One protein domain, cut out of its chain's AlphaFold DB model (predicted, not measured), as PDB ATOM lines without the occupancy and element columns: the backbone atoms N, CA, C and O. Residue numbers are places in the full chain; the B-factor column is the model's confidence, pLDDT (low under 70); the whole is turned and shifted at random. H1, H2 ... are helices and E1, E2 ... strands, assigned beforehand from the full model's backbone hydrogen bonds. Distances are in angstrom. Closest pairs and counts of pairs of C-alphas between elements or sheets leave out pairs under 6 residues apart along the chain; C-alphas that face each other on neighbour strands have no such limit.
ATOM      1  N   VAL A 236     117.937 131.723  91.308       88.88
ATOM      2  CA  VAL A 236     119.050 132.583  91.708       88.88
ATOM      3  C   VAL A 236     120.178 131.690  92.176       88.88
ATOM      4  O   VAL A 236     119.997 130.900  93.103       88.88
ATOM      5  N   THR A 237     121.333 131.839  91.547       87.81
ATOM      6  CA  THR A 237     122.551 131.118  91.911       87.81
ATOM      7  C   THR A 237     123.570 132.092  92.468       87.81
ATOM      8  O   THR A 237     123.786 133.156  91.887       87.81
ATOM      9  N   LYS A 238     124.225 131.723  93.564       84.88
ATOM     10  CA  LYS A 238     125.296 132.513  94.173       84.88
ATOM     11  C   LYS A 238     126.461 131.594  94.527       84.88
ATOM     12  O   LYS A 238     126.245 130.430  94.867       84.88
ATOM     13  N   ALA A 239     127.679 132.123  94.453       82.88
ATOM     14  CA  ALA A 239     128.825 131.480  95.076       82.88
ATOM     15  C   ALA A 239     128.614 131.453  96.600       82.88
ATOM     16  O   ALA A 239     128.481 132.499  97.240       82.88
ATOM     17  N   SER A 240     128.554 130.248  97.148       85.94
ATOM     18  CA  SER A 240     128.476 129.972  98.577       85.94
ATOM     19  C   SER A 240     129.780 129.341  99.047       85.94
ATOM     20  O   SER A 240     130.568 128.823  98.250       85.94
ATOM     21  N   PHE A 241     130.006 129.409 100.357       86.31
ATOM     22  CA  PHE A 241     131.276 129.047 100.964       86.31
ATOM     23  C   PHE A 241     131.064 128.207 102.215       86.31
ATOM     24  O   PHE A 241     130.193 128.510 103.029       86.31
ATOM     25  N   ALA A 242     131.896 127.186 102.374       84.75
ATOM     26  CA  ALA A 242     132.070 126.455 103.618       84.75
ATOM     27  C   ALA A 242     133.542 126.562 104.019       84.75
ATOM     28  O   ALA A 242     134.423 126.225 103.230       84.75
ATOM     29  N   SER A 243     133.808 127.081 105.216       81.06
ATOM     30  CA  SER A 243     135.162 127.242 105.742       81.06
ATOM     31  C   SER A 243     135.352 126.325 106.938       81.06
ATOM     32  O   SER A 243     134.545 126.352 107.865       81.06
ATOM     33  N   PHE A 244     136.442 125.565 106.939       77.31
ATOM     34  CA  PHE A 244     136.813 124.656 108.015       77.31
ATOM     35  C   PHE A 244     138.133 125.114 108.633       77.31
ATOM     36  O   PHE A 244     139.130 125.294 107.932       77.31
ATOM     37  N   THR A 245     138.127 125.321 109.946       70.06
ATOM     38  CA  THR A 245     139.256 125.809 110.752       70.06
ATOM     39  C   THR A 245     139.288 125.120 112.116       70.06
ATOM     40  O   THR A 245     138.239 125.024 112.761       70.06
ATOM     41  N   GLY A 246     140.467 124.712 112.599       68.00
ATOM     42  CA  GLY A 246     140.636 124.152 113.951       68.00
ATOM     43  C   GLY A 246     139.683 122.981 114.236       68.00
ATOM     44  O   GLY A 246     139.637 122.031 113.462       68.00
ATOM     45  N   SER A 247     138.866 123.087 115.290       60.09
ATOM     46  CA  SER A 247     137.912 122.046 115.716       60.09
ATOM     47  C   SER A 247     136.907 121.623 114.637       60.09
ATOM     48  O   SER A 247     136.565 120.452 114.546       60.09
ATOM     49  N   SER A 248     136.481 122.531 113.752       66.44
ATOM     50  CA  SER A 248     135.557 122.173 112.660       66.44
ATOM     51  C   SER A 248     136.187 121.267 111.591       66.44
ATOM     52  O   SER A 248     135.469 120.513 110.937       66.44
ATOM     53  N   LEU A 249     137.517 121.302 111.421       70.06
ATOM     54  CA  LEU A 249     138.235 120.326 110.590       70.06
ATOM     55  C   LEU A 249     138.265 118.957 111.275       70.06
ATOM     56  O   LEU A 249     138.069 117.941 110.616       70.06
ATOM     57  N   GLU A 250     138.468 118.928 112.593       68.69
ATOM     58  CA  GLU A 250     138.451 117.689 113.378       68.69
ATOM     59  C   GLU A 250     137.079 117.022 113.336       68.69
ATOM     60  O   GLU A 250     136.989 115.818 113.101       68.69
ATOM     61  N   ASP A 251     136.014 117.806 113.499       68.94
ATOM     62  CA  ASP A 251     134.639 117.326 113.392       68.94
ATOM     63  C   ASP A 251     134.331 116.823 111.979       68.94
ATOM     64  O   ASP A 251     133.708 115.774 111.829       68.94
ATOM     65  N   LEU A 252     134.819 117.502 110.935       73.94
ATOM     66  CA  LEU A 252     134.688 117.023 109.557       73.94
ATOM     67  C   LEU A 252     135.379 115.668 109.363       73.94
ATOM     68  O   LEU A 252     134.770 114.756 108.802       73.94
ATOM     69  N   PHE A 253     136.612 115.500 109.854       73.81
ATOM     70  CA  PHE A 253     137.344 114.233 109.736       73.81
ATOM     71  C   PHE A 253     136.681 113.112 110.554       73.81
ATOM     72  O   PHE A 253     136.522 112.001 110.046       73.81
ATOM     73  N   LYS A 254     136.215 113.402 111.778       69.56
ATOM     74  CA  LYS A 254     135.461 112.453 112.618       69.56
ATOM     75  C   LYS A 254     134.147 112.027 111.973       69.56
ATOM     76  O   LYS A 254     133.865 110.835 111.906       69.56
ATOM     77  N   ASN A 255     133.358 112.983 111.482       64.38
ATOM     78  CA  ASN A 255     132.082 112.706 110.822       64.38
ATOM     79  C   ASN A 255     132.291 111.850 109.567       64.38
ATOM     80  O   ASN A 255     131.507 110.939 109.296       64.38
ATOM     81  N   PHE A 256     133.384 112.080 108.837       67.56
ATOM     82  CA  PHE A 256     133.727 111.264 107.678       67.56
ATOM     83  C   PHE A 256     134.108 109.823 108.056       67.56
ATOM     84  O   PHE A 256     133.694 108.886 107.378       67.56
ATOM     85  N   GLN A 257     134.834 109.626 109.163       65.19
ATOM     86  CA  GLN A 257     135.177 108.290 109.672       65.19
ATOM     87  C   GLN A 257     133.972 107.545 110.275       65.19
ATOM     88  O   GLN A 257     133.868 106.327 110.139       65.19
ATOM     89  N   ALA A 258     133.053 108.259 110.931       58.94
ATOM     90  CA  ALA A 258     131.955 107.660 111.692       58.94
ATOM     91  C   ALA A 258     130.819 107.085 110.828       58.94
ATOM     92  O   ALA A 258     130.054 106.255 111.318       58.94
ATOM     93  N   THR A 259     130.678 107.497 109.560       52.78
ATOM     94  CA  THR A 259     129.418 107.252 108.832       52.78
ATOM     95  C   THR A 259     129.345 105.931 108.049       52.78
ATOM     96  O   THR A 259     128.285 105.596 107.534       52.78
ATOM     97  N   GLY A 260     130.403 105.114 107.991       53.38
ATOM     98  CA  GLY A 260     130.356 103.717 107.504       53.38
ATOM     99  C   GLY A 260     129.978 103.480 106.025       53.38
ATOM    100  O   GLY A 260     130.325 102.442 105.474       53.38
ATOM    101  N   SER A 261     129.326 104.430 105.350       55.59
ATOM    102  CA  SER A 261     129.109 104.477 103.904       55.59
ATOM    103  C   SER A 261     128.997 105.937 103.463       55.59
ATOM    104  O   SER A 261     128.231 106.723 104.021       55.59
ATOM    105  N   VAL A 262     129.794 106.323 102.472       55.22
ATOM    106  CA  VAL A 262     129.829 107.703 101.973       55.22
ATOM    107  C   VAL A 262     128.590 108.041 101.130       55.22
ATOM    108  O   VAL A 262     128.200 109.203 101.072       55.22
ATOM    109  N   GLU A 263     127.888 107.035 100.596       56.66
ATOM    110  CA  GLU A 263     126.565 107.187  99.967       56.66
ATOM    111  C   GLU A 263     125.504 107.726 100.940       56.66
ATOM    112  O   GLU A 263     124.661 108.526 100.540       56.66
ATOM    113  N   ALA A 264     125.575 107.374 102.231       58.94
ATOM    114  CA  ALA A 264     124.641 107.882 103.239       58.94
ATOM    115  C   ALA A 264     124.871 109.365 103.595       58.94
ATOM    116  O   ALA A 264     123.935 110.037 104.022       58.94
ATOM    117  N   VAL A 265     126.097 109.878 103.419       58.62
ATOM    118  CA  VAL A 265     126.474 111.276 103.728       58.62
ATOM    119  C   VAL A 265     126.326 112.186 102.515       58.62
ATOM    120  O   VAL A 265     125.866 113.317 102.639       58.62
ATOM    121  N   LEU A 266     126.745 111.710 101.343       64.19
ATOM    122  CA  LEU A 266     126.801 112.511 100.120       64.19
ATOM    123  C   LEU A 266     125.531 112.390  99.259       64.19
ATOM    124  O   LEU A 266     125.312 113.228  98.382       64.19
ATOM    125  N   GLY A 267     124.676 111.399  99.540       64.69
ATOM    126  CA  GLY A 267     123.432 111.137  98.815       64.69
ATOM    127  C   GLY A 267     123.646 110.620  97.387       64.69
ATOM    128  O   GLY A 267     124.771 110.495  96.902       64.69
ATOM    129  N   GLU A 268     122.546 110.360  96.669       65.25
ATOM    130  CA  GLU A 268     122.554 109.894  95.266       65.25
ATOM    131  C   GLU A 268     123.169 110.917  94.281       65.25
ATOM    132  O   GLU A 268     123.447 110.612  93.123       65.25
ATOM    133  N   THR A 269     123.425 112.141  94.742       66.62
ATOM    134  CA  THR A 269     123.965 113.262  93.963       66.62
ATOM    135  C   THR A 269     125.359 112.981  93.371       66.62
ATOM    136  O   THR A 269     125.739 113.613  92.387       66.62
ATOM    137  N   PHE A 270     126.111 112.013  93.914       73.25
ATOM    138  CA  PHE A 270     127.466 111.651  93.457       73.25
ATOM    139  C   PHE A 270     127.580 110.234  92.861       73.25
ATOM    140  O   PHE A 270     128.676 109.669  92.814       73.25
ATOM    141  N   VAL A 271     126.472 109.653  92.384       69.25
ATOM    142  CA  VAL A 271     126.469 108.345  91.700       69.25
ATOM    143  C   VAL A 271     127.509 108.316  90.565       69.25
ATOM    144  O   VAL A 271     127.573 109.227  89.736       69.25
ATOM    145  N   GLY A 272     128.356 107.279  90.536       73.50
ATOM    146  CA  GLY A 272     129.456 107.139  89.572       73.50
ATOM    147  C   GLY A 272     130.767 107.849  89.952       73.50
ATOM    148  O   GLY A 272     131.700 107.869  89.144       73.50
ATOM    149  N   LYS A 273     130.874 108.424  91.161       78.69
ATOM    150  CA  LYS A 273     132.114 109.013  91.721       78.69
ATOM    151  C   LYS A 273     132.712 108.196  92.879       78.69
ATOM    152  O   LYS A 273     133.481 108.729  93.677       78.69
ATOM    153  N   GLU A 274     132.411 106.900  92.941       78.38
ATOM    154  CA  GLU A 274     132.849 105.969  93.999       78.38
ATOM    155  C   GLU A 274     134.370 105.960  94.222       78.38
ATOM    156  O   GLU A 274     134.832 105.883  95.356       78.38
ATOM    157  N   GLN A 275     135.167 106.105  93.159       81.56
ATOM    158  CA  GLN A 275     136.626 106.152  93.286       81.56
ATOM    159  C   GLN A 275     137.097 107.365  94.106       81.56
ATOM    160  O   GLN A 275     137.926 107.211  94.995       81.56
ATOM    161  N   ILE A 276     136.522 108.551  93.861       82.44
ATOM    162  CA  ILE A 276     136.873 109.782  94.591       82.44
ATOM    163  C   ILE A 276     136.522 109.638  96.071       82.44
ATOM    164  O   ILE A 276     137.274 110.055  96.949       82.44
ATOM    165  N   ILE A 277     135.369 109.031  96.323       77.94
ATOM    166  CA  ILE A 277     134.856 108.727  97.650       77.94
ATOM    167  C   ILE A 277     135.826 107.816  98.417       77.94
ATOM    168  O   ILE A 277     136.207 108.140  99.543       77.94
ATOM    169  N   ASN A 278     136.266 106.721  97.794       80.06
ATOM    170  CA  ASN A 278     137.194 105.764  98.398       80.06
ATOM    171  C   ASN A 278     138.569 106.395  98.665       80.06
ATOM    172  O   ASN A 278     139.165 106.175  99.719       80.06
ATOM    173  N   ASP A 279     139.064 107.221  97.742       84.19
ATOM    174  CA  ASP A 279     140.346 107.910  97.903       84.19
ATOM    175  C   ASP A 279     140.302 108.921  99.061       84.19
ATOM    176  O   ASP A 279     141.221 108.963  99.882       84.19
ATOM    177  N   LEU A 280     139.204 109.673  99.205       82.44
ATOM    178  CA  LEU A 280     138.996 110.560 100.355       82.44
ATOM    179  C   LEU A 280     138.910 109.773 101.673       82.44
ATOM    180  O   LEU A 280     139.545 110.173 102.648       82.44
ATOM    181  N   GLN A 281     138.210 108.632 101.709       78.56
ATOM    182  CA  GLN A 281     138.184 107.739 102.884       78.56
ATOM    183  C   GLN A 281     139.579 107.286 103.302       78.56
ATOM    184  O   GLN A 281     139.915 107.378 104.483       78.56
ATOM    185  N   ASN A 282     140.404 106.872 102.342       82.81
ATOM    186  CA  ASN A 282     141.778 106.443 102.598       82.81
ATOM    187  C   ASN A 282     142.678 107.580 103.108       82.81
ATOM    188  O   ASN A 282     143.633 107.335 103.850       82.81
ATOM    189  N   ILE A 283     142.415 108.827 102.707       83.69
ATOM    190  CA  ILE A 283     143.144 109.991 103.225       83.69
ATOM    191  C   ILE A 283     142.692 110.293 104.657       83.69
ATOM    192  O   ILE A 283     143.527 110.421 105.550       83.69
ATOM    193  N   PHE A 284     141.384 110.350 104.914       79.75
ATOM    194  CA  PHE A 284     140.865 110.654 106.249       79.75
ATOM    195  C   PHE A 284     141.128 109.547 107.274       79.75
ATOM    196  O   PHE A 284     141.251 109.846 108.462       79.75
ATOM    197  N   SER A 285     141.284 108.286 106.859       78.06
ATOM    198  CA  SER A 285     141.693 107.197 107.760       78.06
ATOM    199  C   SER A 285     143.114 107.362 108.309       78.06
ATOM    200  O   SER A 285     143.472 106.690 109.269       78.06
ATOM    201  N   GLN A 286     143.926 108.253 107.729       79.62
ATOM    202  CA  GLN A 286     145.271 108.572 108.222       79.62
ATOM    203  C   GLN A 286     145.257 109.620 109.354       79.62
ATOM    204  O   GLN A 286     146.320 110.010 109.832       79.62
ATOM    205  N   ALA A 287     144.082 110.092 109.793       76.38
ATOM    206  CA  ALA A 287     143.948 111.012 110.923       76.38
ATOM    207  C   ALA A 287     144.275 110.344 112.265       76.38
ATOM    208  O   ALA A 287     143.592 109.419 112.699       76.38
ATOM    209  N   ASN A 288     145.297 110.870 112.945       75.06
ATOM    210  CA  ASN A 288     145.696 110.468 114.289       75.06
ATOM    211  C   ASN A 288     144.905 111.272 115.322       75.06
ATOM    212  O   ASN A 288     145.199 112.445 115.568       75.06
ATOM    213  N   ILE A 289     143.925 110.624 115.946       68.88
ATOM    214  CA  ILE A 289     143.046 111.219 116.956       68.88
ATOM    215  C   ILE A 289     143.535 110.806 118.353       68.88
ATOM    216  O   ILE A 289     143.715 109.617 118.611       68.88
ATOM    217  N   ASN A 290     143.778 111.769 119.246       70.31
ATOM    218  CA  ASN A 290     144.157 111.481 120.638       70.31
ATOM    219  C   ASN A 290     142.930 111.132 121.519       70.31
ATOM    220  O   ASN A 290     141.789 111.213 121.070       70.31
ATOM    221  N   GLU A 291     143.148 110.767 122.790       63.16
ATOM    222  CA  GLU A 291     142.070 110.398 123.735       63.16
ATOM    223  C   GLU A 291     141.054 111.529 124.002       63.16
ATOM    224  O   GLU A 291     139.921 111.264 124.397       63.16
ATOM    225  N   GLU A 292     141.427 112.783 123.734       56.94
ATOM    226  CA  GLU A 292     140.563 113.969 123.838       56.94
ATOM    227  C   GLU A 292     139.792 114.259 122.534       56.94
ATOM    228  O   GLU A 292     139.001 115.201 122.461       56.94
ATOM    229  N   GLY A 293     139.996 113.449 121.492       58.78
ATOM    230  CA  GLY A 293     139.344 113.603 120.198       58.78
ATOM    231  C   GLY A 293     140.012 114.619 119.263       58.78
ATOM    232  O   GLY A 293     139.409 114.981 118.262       58.78
ATOM    233  N   VAL A 294     141.219 115.092 119.538       61.78
ATOM    234  CA  VAL A 294     141.918 116.101 118.722       61.78
ATOM    235  C   VAL A 294     142.749 115.431 117.628       61.78
ATOM    236  O   VAL A 294     143.451 114.449 117.889       61.78
ATOM    237  N   VAL A 295     142.706 115.970 116.404       67.81
ATOM    238  CA  VAL A 295     143.499 115.460 115.270       67.81
ATOM    239  C   VAL A 295     144.923 116.011 115.350       67.81
ATOM    240  O   VAL A 295     145.198 117.163 115.022       67.81
ATOM    241  N   THR A 296     145.853 115.164 115.771       70.06
ATOM    242  CA  THR A 296     147.247 115.534 116.073       70.06
ATOM    243  C   THR A 296     148.137 115.734 114.843       70.06
ATOM    244  O   THR A 296     149.147 116.428 114.935       70.06
ATOM    245  N   ASN A 297     147.760 115.189 113.683       75.12
ATOM    246  CA  ASN A 297     148.492 115.307 112.414       75.12
ATOM    247  C   ASN A 297     147.725 116.106 111.340       75.12
ATOM    248  O   ASN A 297     147.889 115.871 110.142       75.12
ATOM    249  N   ALA A 298     146.894 117.073 111.747       70.62
ATOM    250  CA  ALA A 298     146.030 117.832 110.836       70.62
ATOM    251  C   ALA A 298     146.787 118.520 109.678       70.62
ATOM    252  O   ALA A 298     146.280 118.567 108.559       70.62
ATOM    253  N   ALA A 299     148.009 119.011 109.917       71.75
ATOM    254  CA  ALA A 299     148.849 119.630 108.889       71.75
ATOM    255  C   ALA A 299     149.252 118.642 107.776       71.75
ATOM    256  O   ALA A 299     149.182 118.969 106.591       71.75
ATOM    257  N   GLU A 300     149.626 117.413 108.145       80.00
ATOM    258  CA  GLU A 300     149.991 116.359 107.193       80.00
ATOM    259  C   GLU A 300     148.773 115.902 106.382       80.00
ATOM    260  O   GLU A 300     148.867 115.763 105.161       80.00
ATOM    261  N   LEU A 301     147.605 115.757 107.022       78.75
ATOM    262  CA  LEU A 301     146.355 115.457 106.314       78.75
ATOM    263  C   LEU A 301     145.963 116.543 105.327       78.75
ATOM    264  O   LEU A 301     145.585 116.235 104.198       78.75
ATOM    265  N   MET A 302     146.063 117.807 105.730       81.75
ATOM    266  CA  MET A 302     145.776 118.929 104.844       81.75
ATOM    267  C   MET A 302     146.703 118.921 103.626       81.75
ATOM    268  O   MET A 302     146.236 119.151 102.511       81.75
ATOM    269  N   GLN A 303     147.979 118.570 103.806       83.25
ATOM    270  CA  GLN A 303     148.924 118.433 102.699       83.25
ATOM    271  C   GLN A 303     148.576 117.259 101.769       83.25
ATOM    272  O   GLN A 303     148.675 117.393 100.547       83.25
ATOM    273  N   LEU A 304     148.156 116.116 102.320       86.12
ATOM    274  CA  LEU A 304     147.709 114.957 101.538       86.12
ATOM    275  C   LEU A 304     146.450 115.273 100.722       86.12
ATOM    276  O   LEU A 304     146.405 114.973  99.528       86.12
ATOM    277  N   LEU A 305     145.463 115.931 101.338       87.94
ATOM    278  CA  LEU A 305     144.243 116.385 100.666       87.94
ATOM    279  C   LEU A 305     144.551 117.394  99.561       87.94
ATOM    280  O   LEU A 305     144.006 117.279  98.464       87.94
ATOM    281  N   GLU A 306     145.442 118.352  99.818       89.38
ATOM    282  CA  GLU A 306     145.853 119.336  98.818       89.38
ATOM    283  C   GLU A 306     146.533 118.662  97.618       89.38
ATOM    284  O   GLU A 306     146.220 118.980  96.467       89.38
ATOM    285  N   ASN A 307     147.430 117.704  97.869       90.44
ATOM    286  CA  ASN A 307     148.118 116.955  96.819       90.44
ATOM    287  C   ASN A 307     147.136 116.125  95.983       90.44
ATOM    288  O   ASN A 307     147.197 116.161  94.753       90.44
ATOM    289  N   TYR A 308     146.205 115.425  96.637       90.38
ATOM    290  CA  TYR A 308     145.167 114.649  95.960       90.38
ATOM    291  C   TYR A 308     144.239 115.541  95.126       90.38
ATOM    292  O   TYR A 308     144.012 115.270  93.945       90.38
ATOM    293  N   TYR A 309     143.759 116.649  95.696       91.19
ATOM    294  CA  TYR A 309     142.905 117.610  95.000       91.19
ATOM    295  C   TYR A 309     143.600 118.188  93.757       91.19
ATOM    296  O   TYR A 309     143.023 118.198  92.670       91.19
ATOM    297  N   LYS A 310     144.868 118.605  93.875       90.19
ATOM    298  CA  LYS A 310     145.640 119.140  92.741       90.19
ATOM    299  C   LYS A 310     145.932 118.097  91.660       90.19
ATOM    300  O   LYS A 310     146.018 118.470  90.493       90.19
ATOM    301  N   ALA A 311     146.087 116.825  92.027       90.62
ATOM    302  CA  ALA A 311     146.320 115.728  91.085       90.62
ATOM    303  C   ALA A 311     145.034 115.217  90.405       90.62
ATOM    304  O   ALA A 311     145.106 114.568  89.361       90.62
ATOM    305  N   SER A 312     143.867 115.502  90.982       87.19
ATOM    306  CA  SER A 312     142.575 115.016  90.496       87.19
ATOM    307  C   SER A 312     142.080 115.794  89.277       87.19
ATOM    308  O   SER A 312     142.108 117.021  89.253       87.19
ATOM    309  N   ALA A 313     141.544 115.083  88.280       84.50
ATOM    310  CA  ALA A 313     140.906 115.701  87.112       84.50
ATOM    311  C   ALA A 313     139.504 116.276  87.413       84.50
ATOM    312  O   ALA A 313     138.996 117.086  86.644       84.50
ATOM    313  N   ASP A 314     138.887 115.870  88.529       85.50
ATOM    314  CA  ASP A 314     137.512 116.214  88.910       85.50
ATOM    315  C   ASP A 314     137.453 117.045  90.204       85.50
ATOM    316  O   ASP A 314     136.822 116.692  91.203       85.50
ATOM    317  N   GLN A 315     138.175 118.164  90.190       88.50
ATOM    318  CA  GLN A 315     138.279 119.087  91.324       88.50
ATOM    319  C   GLN A 315     136.923 119.656  91.760       88.50
ATOM    320  O   GLN A 315     136.672 119.795  92.956       88.50
ATOM    321  N   ALA A 316     136.032 119.946  90.809       85.94
ATOM    322  CA  ALA A 316     134.719 120.513  91.102       85.94
ATOM    323  C   ALA A 316     133.841 119.544  91.908       85.94
ATOM    324  O   ALA A 316     133.234 119.955  92.903       85.94
ATOM    325  N   SER A 317     133.838 118.252  91.557       84.94
ATOM    326  CA  SER A 317     133.099 117.250  92.331       84.94
ATOM    327  C   SER A 317     133.665 117.125  93.741       84.94
ATOM    328  O   SER A 317     132.894 117.147  94.695       84.94
ATOM    329  N   ILE A 318     134.997 117.095  93.897       86.56
ATOM    330  CA  ILE A 318     135.643 117.045  95.220       86.56
ATOM    331  C   ILE A 318     135.231 118.261  96.063       86.56
ATOM    332  O   ILE A 318     134.762 118.100  97.185       86.56
ATOM    333  N   ALA A 319     135.335 119.477  95.525       87.44
ATOM    334  CA  ALA A 319     134.941 120.692  96.240       87.44
ATOM    335  C   ALA A 319     133.467 120.668  96.674       87.44
ATOM    336  O   ALA A 319     133.137 121.036  97.806       87.44
ATOM    337  N   THR A 320     132.594 120.171  95.798       84.81
ATOM    338  CA  THR A 320     131.161 120.022  96.066       84.81
ATOM    339  C   THR A 320     130.882 118.968  97.141       84.81
ATOM    340  O   THR A 320     130.015 119.182  97.986       84.81
ATOM    341  N   MET A 321     131.648 117.870  97.189       82.94
ATOM    342  CA  MET A 321     131.558 116.883  98.275       82.94
ATOM    343  C   MET A 321     131.873 117.526  99.627       82.94
ATOM    344  O   MET A 321     131.105 117.364 100.571       82.94
ATOM    345  N   PHE A 322     132.933 118.335  99.706       84.06
ATOM    346  CA  PHE A 322     133.252 119.084 100.927       84.06
ATOM    347  C   PHE A 322     132.143 120.069 101.320       84.06
ATOM    348  O   PHE A 322     131.880 120.247 102.508       84.06
ATOM    349  N   ALA A 323     131.453 120.680 100.353       83.31
ATOM    350  CA  ALA A 323     130.294 121.519 100.644       83.31
ATOM    351  C   ALA A 323     129.161 120.705 101.291       83.31
ATOM    352  O   ALA A 323     128.670 121.088 102.352       83.31
ATOM    353  N   VAL A 324     128.792 119.553 100.723       81.50
ATOM    354  CA  VAL A 324     127.755 118.672 101.296       81.50
ATOM    355  C   VAL A 324     128.162 118.163 102.681       81.50
ATOM    356  O   VAL A 324     127.362 118.196 103.613       81.50
ATOM    357  N   MET A 325     129.437 117.815 102.866       78.56
ATOM    358  CA  MET A 325     129.996 117.414 104.164       78.56
ATOM    359  C   MET A 325     129.931 118.518 105.229       78.56
ATOM    360  O   MET A 325     129.917 118.208 106.417       78.56
ATOM    361  N   SER A 326     129.853 119.794 104.835       76.69
ATOM    362  CA  SER A 326     129.601 120.898 105.777       76.69
ATOM    363  C   SER A 326     128.142 121.004 106.241       76.69
ATOM    364  O   SER A 326     127.817 121.889 107.031       76.69
ATOM    365  N   GLY A 327     127.261 120.117 105.765       77.81
ATOM    366  CA  GLY A 327     125.826 120.132 106.050       77.81
ATOM    367  C   GLY A 327     124.994 120.891 105.014       77.81
ATOM    368  O   GLY A 327     123.832 121.202 105.273       77.81
ATOM    369  N   VAL A 328     125.563 121.214 103.848       79.56
ATOM    370  CA  VAL A 328     124.819 121.841 102.747       79.56
ATOM    371  C   VAL A 328     123.923 120.801 102.092       79.56
ATOM    372  O   VAL A 328     124.387 119.745 101.665       79.56
ATOM    373  N   ASP A 329     122.639 121.126 101.961       82.31
ATOM    374  CA  ASP A 329     121.684 120.283 101.249       82.31
ATOM    375  C   ASP A 329     122.094 120.149  99.773       82.31
ATOM    376  O   ASP A 329     122.118 121.133  99.025       82.31
ATOM    377  N   SER A 330     122.403 118.917  99.361       77.50
ATOM    378  CA  SER A 330     122.860 118.596  98.008       77.50
ATOM    379  C   SER A 330     121.850 118.988  96.921       77.50
ATOM    380  O   SER A 330     122.261 119.338  95.815       77.50
ATOM    381  N   SER A 331     120.551 119.046  97.241       78.25
ATOM    382  CA  SER A 331     119.504 119.488  96.307       78.25
ATOM    383  C   SER A 331     119.574 120.984  95.975       78.25
ATOM    384  O   SER A 331     119.049 121.430  94.953       78.25
ATOM    385  N   THR A 332     120.251 121.766  96.819       81.69
ATOM    386  CA  THR A 332     120.449 123.204  96.610       81.69
ATOM    387  C   THR A 332     121.686 123.506  95.773       81.69
ATOM    388  O   THR A 332     121.954 124.666  95.485       81.69
ATOM    389  N   ILE A 333     122.457 122.506  95.347       82.62
ATOM    390  CA  ILE A 333     123.666 122.717  94.549       82.62
ATOM    391  C   ILE A 333     123.288 122.770  93.069       82.62
ATOM    392  O   ILE A 333     122.581 121.909  92.552       82.62
ATOM    393  N   SER A 334     123.713 123.830  92.376       75.94
ATOM    394  CA  SER A 334     123.153 124.142  91.055       75.94
ATOM    395  C   SER A 334     123.734 123.319  89.902       75.94
ATOM    396  O   SER A 334     123.039 123.157  88.896       75.94
ATOM    397  N   ASP A 335     124.988 122.873  90.052       71.06
ATOM    398  CA  ASP A 335     125.768 122.046  89.122       71.06
ATOM    399  C   ASP A 335     127.004 121.492  89.867       71.06
ATOM    400  O   ASP A 335     127.686 122.248  90.562       71.06
ATOM    401  N   LEU A 336     127.281 120.191  89.736       62.78
ATOM    402  CA  LEU A 336     128.430 119.494  90.341       62.78
ATOM    403  C   LEU A 336     129.754 119.772  89.610       62.78
ATOM    404  O   LEU A 336     130.825 119.619  90.197       62.78
ATOM    405  N   ALA A 337     129.694 120.164  88.334       55.03
ATOM    406  CA  ALA A 337     130.856 120.239  87.448       55.03
ATOM    407  C   ALA A 337     131.342 121.673  87.164       55.03
ATOM    408  O   ALA A 337     132.393 121.850  86.547       55.03
ATOM    409  N   ALA A 338     130.612 122.706  87.601       61.78
ATOM    410  CA  ALA A 338     130.898 124.092  87.230       61.78
ATOM    411  C   ALA A 338     131.349 124.953  88.425       61.78
ATOM    412  O   ALA A 338     130.572 125.263  89.324       61.78
ATOM    413  N   ASN A 339     132.602 125.421  88.372       71.44
ATOM    414  CA  ASN A 339     133.176 126.493  89.206       71.44
ATOM    415  C   ASN A 339     133.238 126.251  90.729       71.44
ATOM    416  O   ASN A 339     133.473 127.204  91.477       71.44
ATOM    417  N   ALA A 340     133.046 125.015  91.199       84.75
ATOM    418  CA  ALA A 340     133.368 124.649  92.574       84.75
ATOM    419  C   ALA A 340     134.886 124.459  92.733       84.75
ATOM    420  O   ALA A 340     135.546 123.922  91.841       84.75
ATOM    421  N   SER A 341     135.447 124.907  93.854       88.00
ATOM    422  CA  SER A 341     136.889 124.834  94.106       88.00
ATOM    423  C   SER A 341     137.214 124.718  95.592       88.00
ATOM    424  O   SER A 341     136.512 125.282  96.431       88.00
ATOM    425  N   LEU A 342     138.314 124.036  95.908       89.00
ATOM    426  CA  LEU A 342     138.929 124.046  97.233       89.00
ATOM    427  C   LEU A 342     140.136 124.975  97.263       89.00
ATOM    428  O   LEU A 342     141.023 124.882  96.411       89.00
ATOM    429  N   GLU A 343     140.194 125.815  98.290       87.06
ATOM    430  CA  GLU A 343     141.392 126.561  98.645       87.06
ATOM    431  C   GLU A 343     141.947 126.090  99.987       87.06
ATOM    432  O   GLU A 343     141.245 126.035 100.997       87.06
ATOM    433  N   PHE A 344     143.240 125.780  99.980       85.81
ATOM    434  CA  PHE A 344     144.015 125.410 101.156       85.81
ATOM    435  C   PHE A 344     144.836 126.632 101.573       85.81
ATOM    436  O   PHE A 344     145.646 127.158 100.799       85.81
ATOM    437  N   ILE A 345     144.585 127.136 102.778       78.31
ATOM    438  CA  ILE A 345     145.170 128.383 103.276       78.31
ATOM    439  C   ILE A 345     145.908 128.072 104.574       78.31
ATOM    440  O   ILE A 345     145.316 127.581 105.528       78.31
ATOM    441  N   ASP A 346     147.195 128.394 104.628       71.44
ATOM    442  CA  ASP A 346     147.971 128.391 105.867       71.44
ATOM    443  C   ASP A 346     148.171 129.837 106.328       71.44
ATOM    444  O   ASP A 346     148.792 130.651 105.634       71.44
ATOM    445  N   ALA A 347     147.595 130.167 107.481       62.66
ATOM    446  CA  ALA A 347     147.729 131.466 108.117       62.66
ATOM    447  C   ALA A 347     148.471 131.323 109.452       62.66
ATOM    448  O   ALA A 347     147.859 131.276 110.517       62.66
ATOM    449  N   ASN A 348     149.805 131.301 109.390       55.69
ATOM    450  CA  ASN A 348     150.695 131.224 110.556       55.69
ATOM    451  C   ASN A 348     150.469 129.967 111.426       55.69
ATOM    452  O   ASN A 348     150.480 130.065 112.655       55.69
ATOM    453  N   GLY A 349     150.265 128.799 110.804       53.75
ATOM    454  CA  GLY A 349     150.049 127.527 111.505       53.75
ATOM    455  C   GLY A 349     148.581 127.198 111.783       53.75
ATOM    456  O   GLY A 349     148.287 126.154 112.357       53.75
ATOM    457  N   VAL A 350     147.648 128.062 111.362       57.94
ATOM    458  CA  VAL A 350     146.217 127.745 111.298       57.94
ATOM    459  C   VAL A 350     145.875 127.374 109.859       57.94
ATOM    460  O   VAL A 350     145.864 128.234 108.975       57.94
ATOM    461  N   HIS A 351     145.587 126.093 109.635       71.62
ATOM    462  CA  HIS A 351     145.124 125.595 108.344       71.62
ATOM    463  C   HIS A 351     143.624 125.861 108.187       71.62
ATOM    464  O   HIS A 351     142.818 125.482 109.040       71.62
ATOM    465  N   VAL A 352     143.262 126.522 107.093       75.94
ATOM    466  CA  VAL A 352     141.884 126.796 106.693       75.94
ATOM    467  C   VAL A 352     141.625 126.098 105.366       75.94
ATOM    468  O   VAL A 352     142.350 126.317 104.394       75.94
ATOM    469  N   LEU A 353     140.588 125.266 105.332       83.88
ATOM    470  CA  LEU A 353     140.057 124.692 104.101       83.88
ATOM    471  C   LEU A 353     138.806 125.470 103.708       83.88
ATOM    472  O   LEU A 353     137.845 125.511 104.472       83.88
ATOM    473  N   LEU A 354     138.809 126.077 102.528       86.44
ATOM    474  CA  LEU A 354     137.658 126.793 101.992       86.44
ATOM    475  C   LEU A 354     137.096 126.029 100.795       86.44
ATOM    476  O   LEU A 354     137.762 125.912  99.771       86.44
ATOM    477  N   SER A 355     135.858 125.554 100.908       87.69
ATOM    478  CA  SER A 355     135.081 125.068  99.771       87.69
ATOM    479  C   SER A 355     134.211 126.182  99.211       87.69
ATOM    480  O   SER A 355     133.379 126.752  99.919       87.69
ATOM    481  N   LYS A 356     134.414 126.483  97.929       88.94
ATOM    482  CA  LYS A 356     133.566 127.344  97.106       88.94
ATOM    483  C   LYS A 356     132.692 126.462  96.226       88.94
ATOM    484  O   LYS A 356     133.196 125.554  95.571       88.94
ATOM    485  N   TYR A 357     131.401 126.758  96.175       86.56
ATOM    486  CA  TYR A 357     130.430 126.025  95.364       86.56
ATOM    487  C   TYR A 357     129.300 126.950  94.910       86.56
ATOM    488  O   TYR A 357     129.091 128.026  95.476       86.56
ATOM    489  N   ILE A 358     128.560 126.554  93.873       86.75
ATOM    490  CA  ILE A 358     127.400 127.318  93.407       86.75
ATOM    491  C   ILE A 358     126.133 126.746  94.030       86.75
ATOM    492  O   ILE A 358     125.726 125.621  93.733       86.75
ATOM    493  N   GLN A 359     125.471 127.568  94.836       86.81
ATOM    494  CA  GLN A 359     124.223 127.211  95.489       86.81
ATOM    495  C   GLN A 359     123.042 127.961  94.869       86.81
ATOM    496  O   GLN A 359     123.113 129.158  94.572       86.81
ATOM    497  N   ILE A 360     121.938 127.245  94.700       88.38
ATOM    498  CA  ILE A 360     120.610 127.760  94.412       88.38
ATOM    499  C   ILE A 360     120.066 128.373  95.698       88.38
ATOM    500  O   ILE A 360     119.760 127.678  96.662       88.38
ATOM    501  N   GLN A 361     119.948 129.692  95.699       87.00
ATOM    502  CA  GLN A 361     119.464 130.458  96.846       87.00
ATOM    503  C   GLN A 361     117.947 130.636  96.799       87.00
ATOM    504  O   GLN A 361     117.279 130.683  97.826       87.00
ATOM    505  N   ILE A 362     117.394 130.766  95.589       89.12
ATOM    506  CA  ILE A 362     115.973 131.033  95.358       89.12
ATOM    507  C   ILE A 362     115.538 130.275  94.108       89.12
ATOM    508  O   ILE A 362     116.234 130.327  93.092       89.12
ATOM    509  N   GLN A 363     114.372 129.630  94.151       87.25
ATOM    510  CA  GLN A 363     113.803 128.919  93.004       87.25
ATOM    511  C   GLN A 363     112.272 128.982  92.961       87.25
ATOM    512  O   GLN A 363     111.602 129.244  93.964       87.25
ATOM    513  N   GLY A 364     111.709 128.721  91.780       85.31
ATOM    514  CA  GLY A 364     110.270 128.527  91.595       85.31
ATOM    515  C   GLY A 364     109.439 129.755  91.983       85.31
ATOM    516  O   GLY A 364     109.736 130.877  91.575       85.31
ATOM    517  N   ALA A 365     108.388 129.552  92.784       83.06
ATOM    518  CA  ALA A 365     107.443 130.606  93.171       83.06
ATOM    519  C   ALA A 365     108.061 131.737  94.020       83.06
ATOM    520  O   ALA A 365     107.433 132.777  94.200       83.06
ATOM    521  N   GLN A 366     109.286 131.561  94.525       87.12
ATOM    522  CA  GLN A 366     110.014 132.577  95.292       87.12
ATOM    523  C   GLN A 366     110.817 133.537  94.392       87.12
ATOM    524  O   GLN A 366     111.374 134.521  94.876       87.12
ATOM    525  N   PHE A 367     110.886 133.286  93.081       91.12
ATOM    526  CA  PHE A 367     111.616 134.133  92.139       91.12
ATOM    527  C   PHE A 367     110.773 135.364  91.745       91.12
ATOM    528  O   PHE A 367     109.919 135.307  90.859       91.12
TER     529      PHE A 367
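Overview. This is residues 236 to 367 of the 791 residues of the protein "PTS system, cellobiose-specific IIC component" of Spiroplasma clarkii (UniProt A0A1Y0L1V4). A long, strongly twisted sheet of three strands makes a wall, with helices over one face and the other face bare. H5 crosses the strands, H4 runs slantwise beside it, and H1 stands up from the sheet; H2 and H3 lie farther out, H2 packed on H5 and H3 on H1 and H4. The printed part has 132 residues with five named helices and three named strands, in the order E1 H1 H2 H3 H4 H5 E2 E3; the antiparallel sheet runs E1, E3, E2, and the class is mixed, helices and strands. The whole is compact, with a radius of gyration of the C-alphas of 14.9 A, yet elongated, spanning 50 by 32 by 29 A.

Arrangement. Begin at the inner strand E3, residues 350 to 363. Its edge neighbour E1, residues 236 to 245, is antiparallel at 158 degrees; look for N 240 and O 357, 2.8 A apart. On the other side, E2, residues 341 to 347, forms a hairpin with E3, with N 343 and O 354 at 2.8 A. H5, residues 315 to 325, runs across the strands at a height over the sheet of 7.4 A; its closest C-alphas to E3 are those of Ala 319 and Ser 355, 5.6 A apart. H4, residues 298 to 311, lies on the same face over E3 and E2, at 35 degrees to E2 on the local plane. H1, residues 247 to 258, is also on that face and stands up from the sheet, its line rising 69 degrees. H3, residues 274 to 284, touches H4 in a helical hairpin, a shallow tilt of 26 degrees, opposite ways, closest at the C-alphas of Ile 283 and Leu 304, 7.0 A. It also touches residues 253 to 257 of H1, closest at the C-alphas of Phe 253 and Phe 284, 6.1 A. H2, residues 262 to 266, touches H5, with the C-alphas of Leu 266 and Val 324 closest at 6.3 A. In the five helices every O i to N i+4 pair is within hydrogen-bond range.

Along the chain. Find C-alpha 236 at (119.050, 132.583, 91.708); from there E1 runs 28.6 A. H4 starts at C-alpha 298, (146.030, 117.832, 110.836), and covers 19.9 A. E3, 37.2 A long, ends at C-alpha 363, (113.803, 128.919, 93.004).

Size, cuts and confidence. The farthest C-alphas, those of Glu 291 and Ala 365, are 50.4 A apart. The printed part has no cut. The links H3 to H4 and H5 to E2 are long. Mean pLDDT of the printed part is 76.6; look for values under 70 at residues 254 to 269, among others.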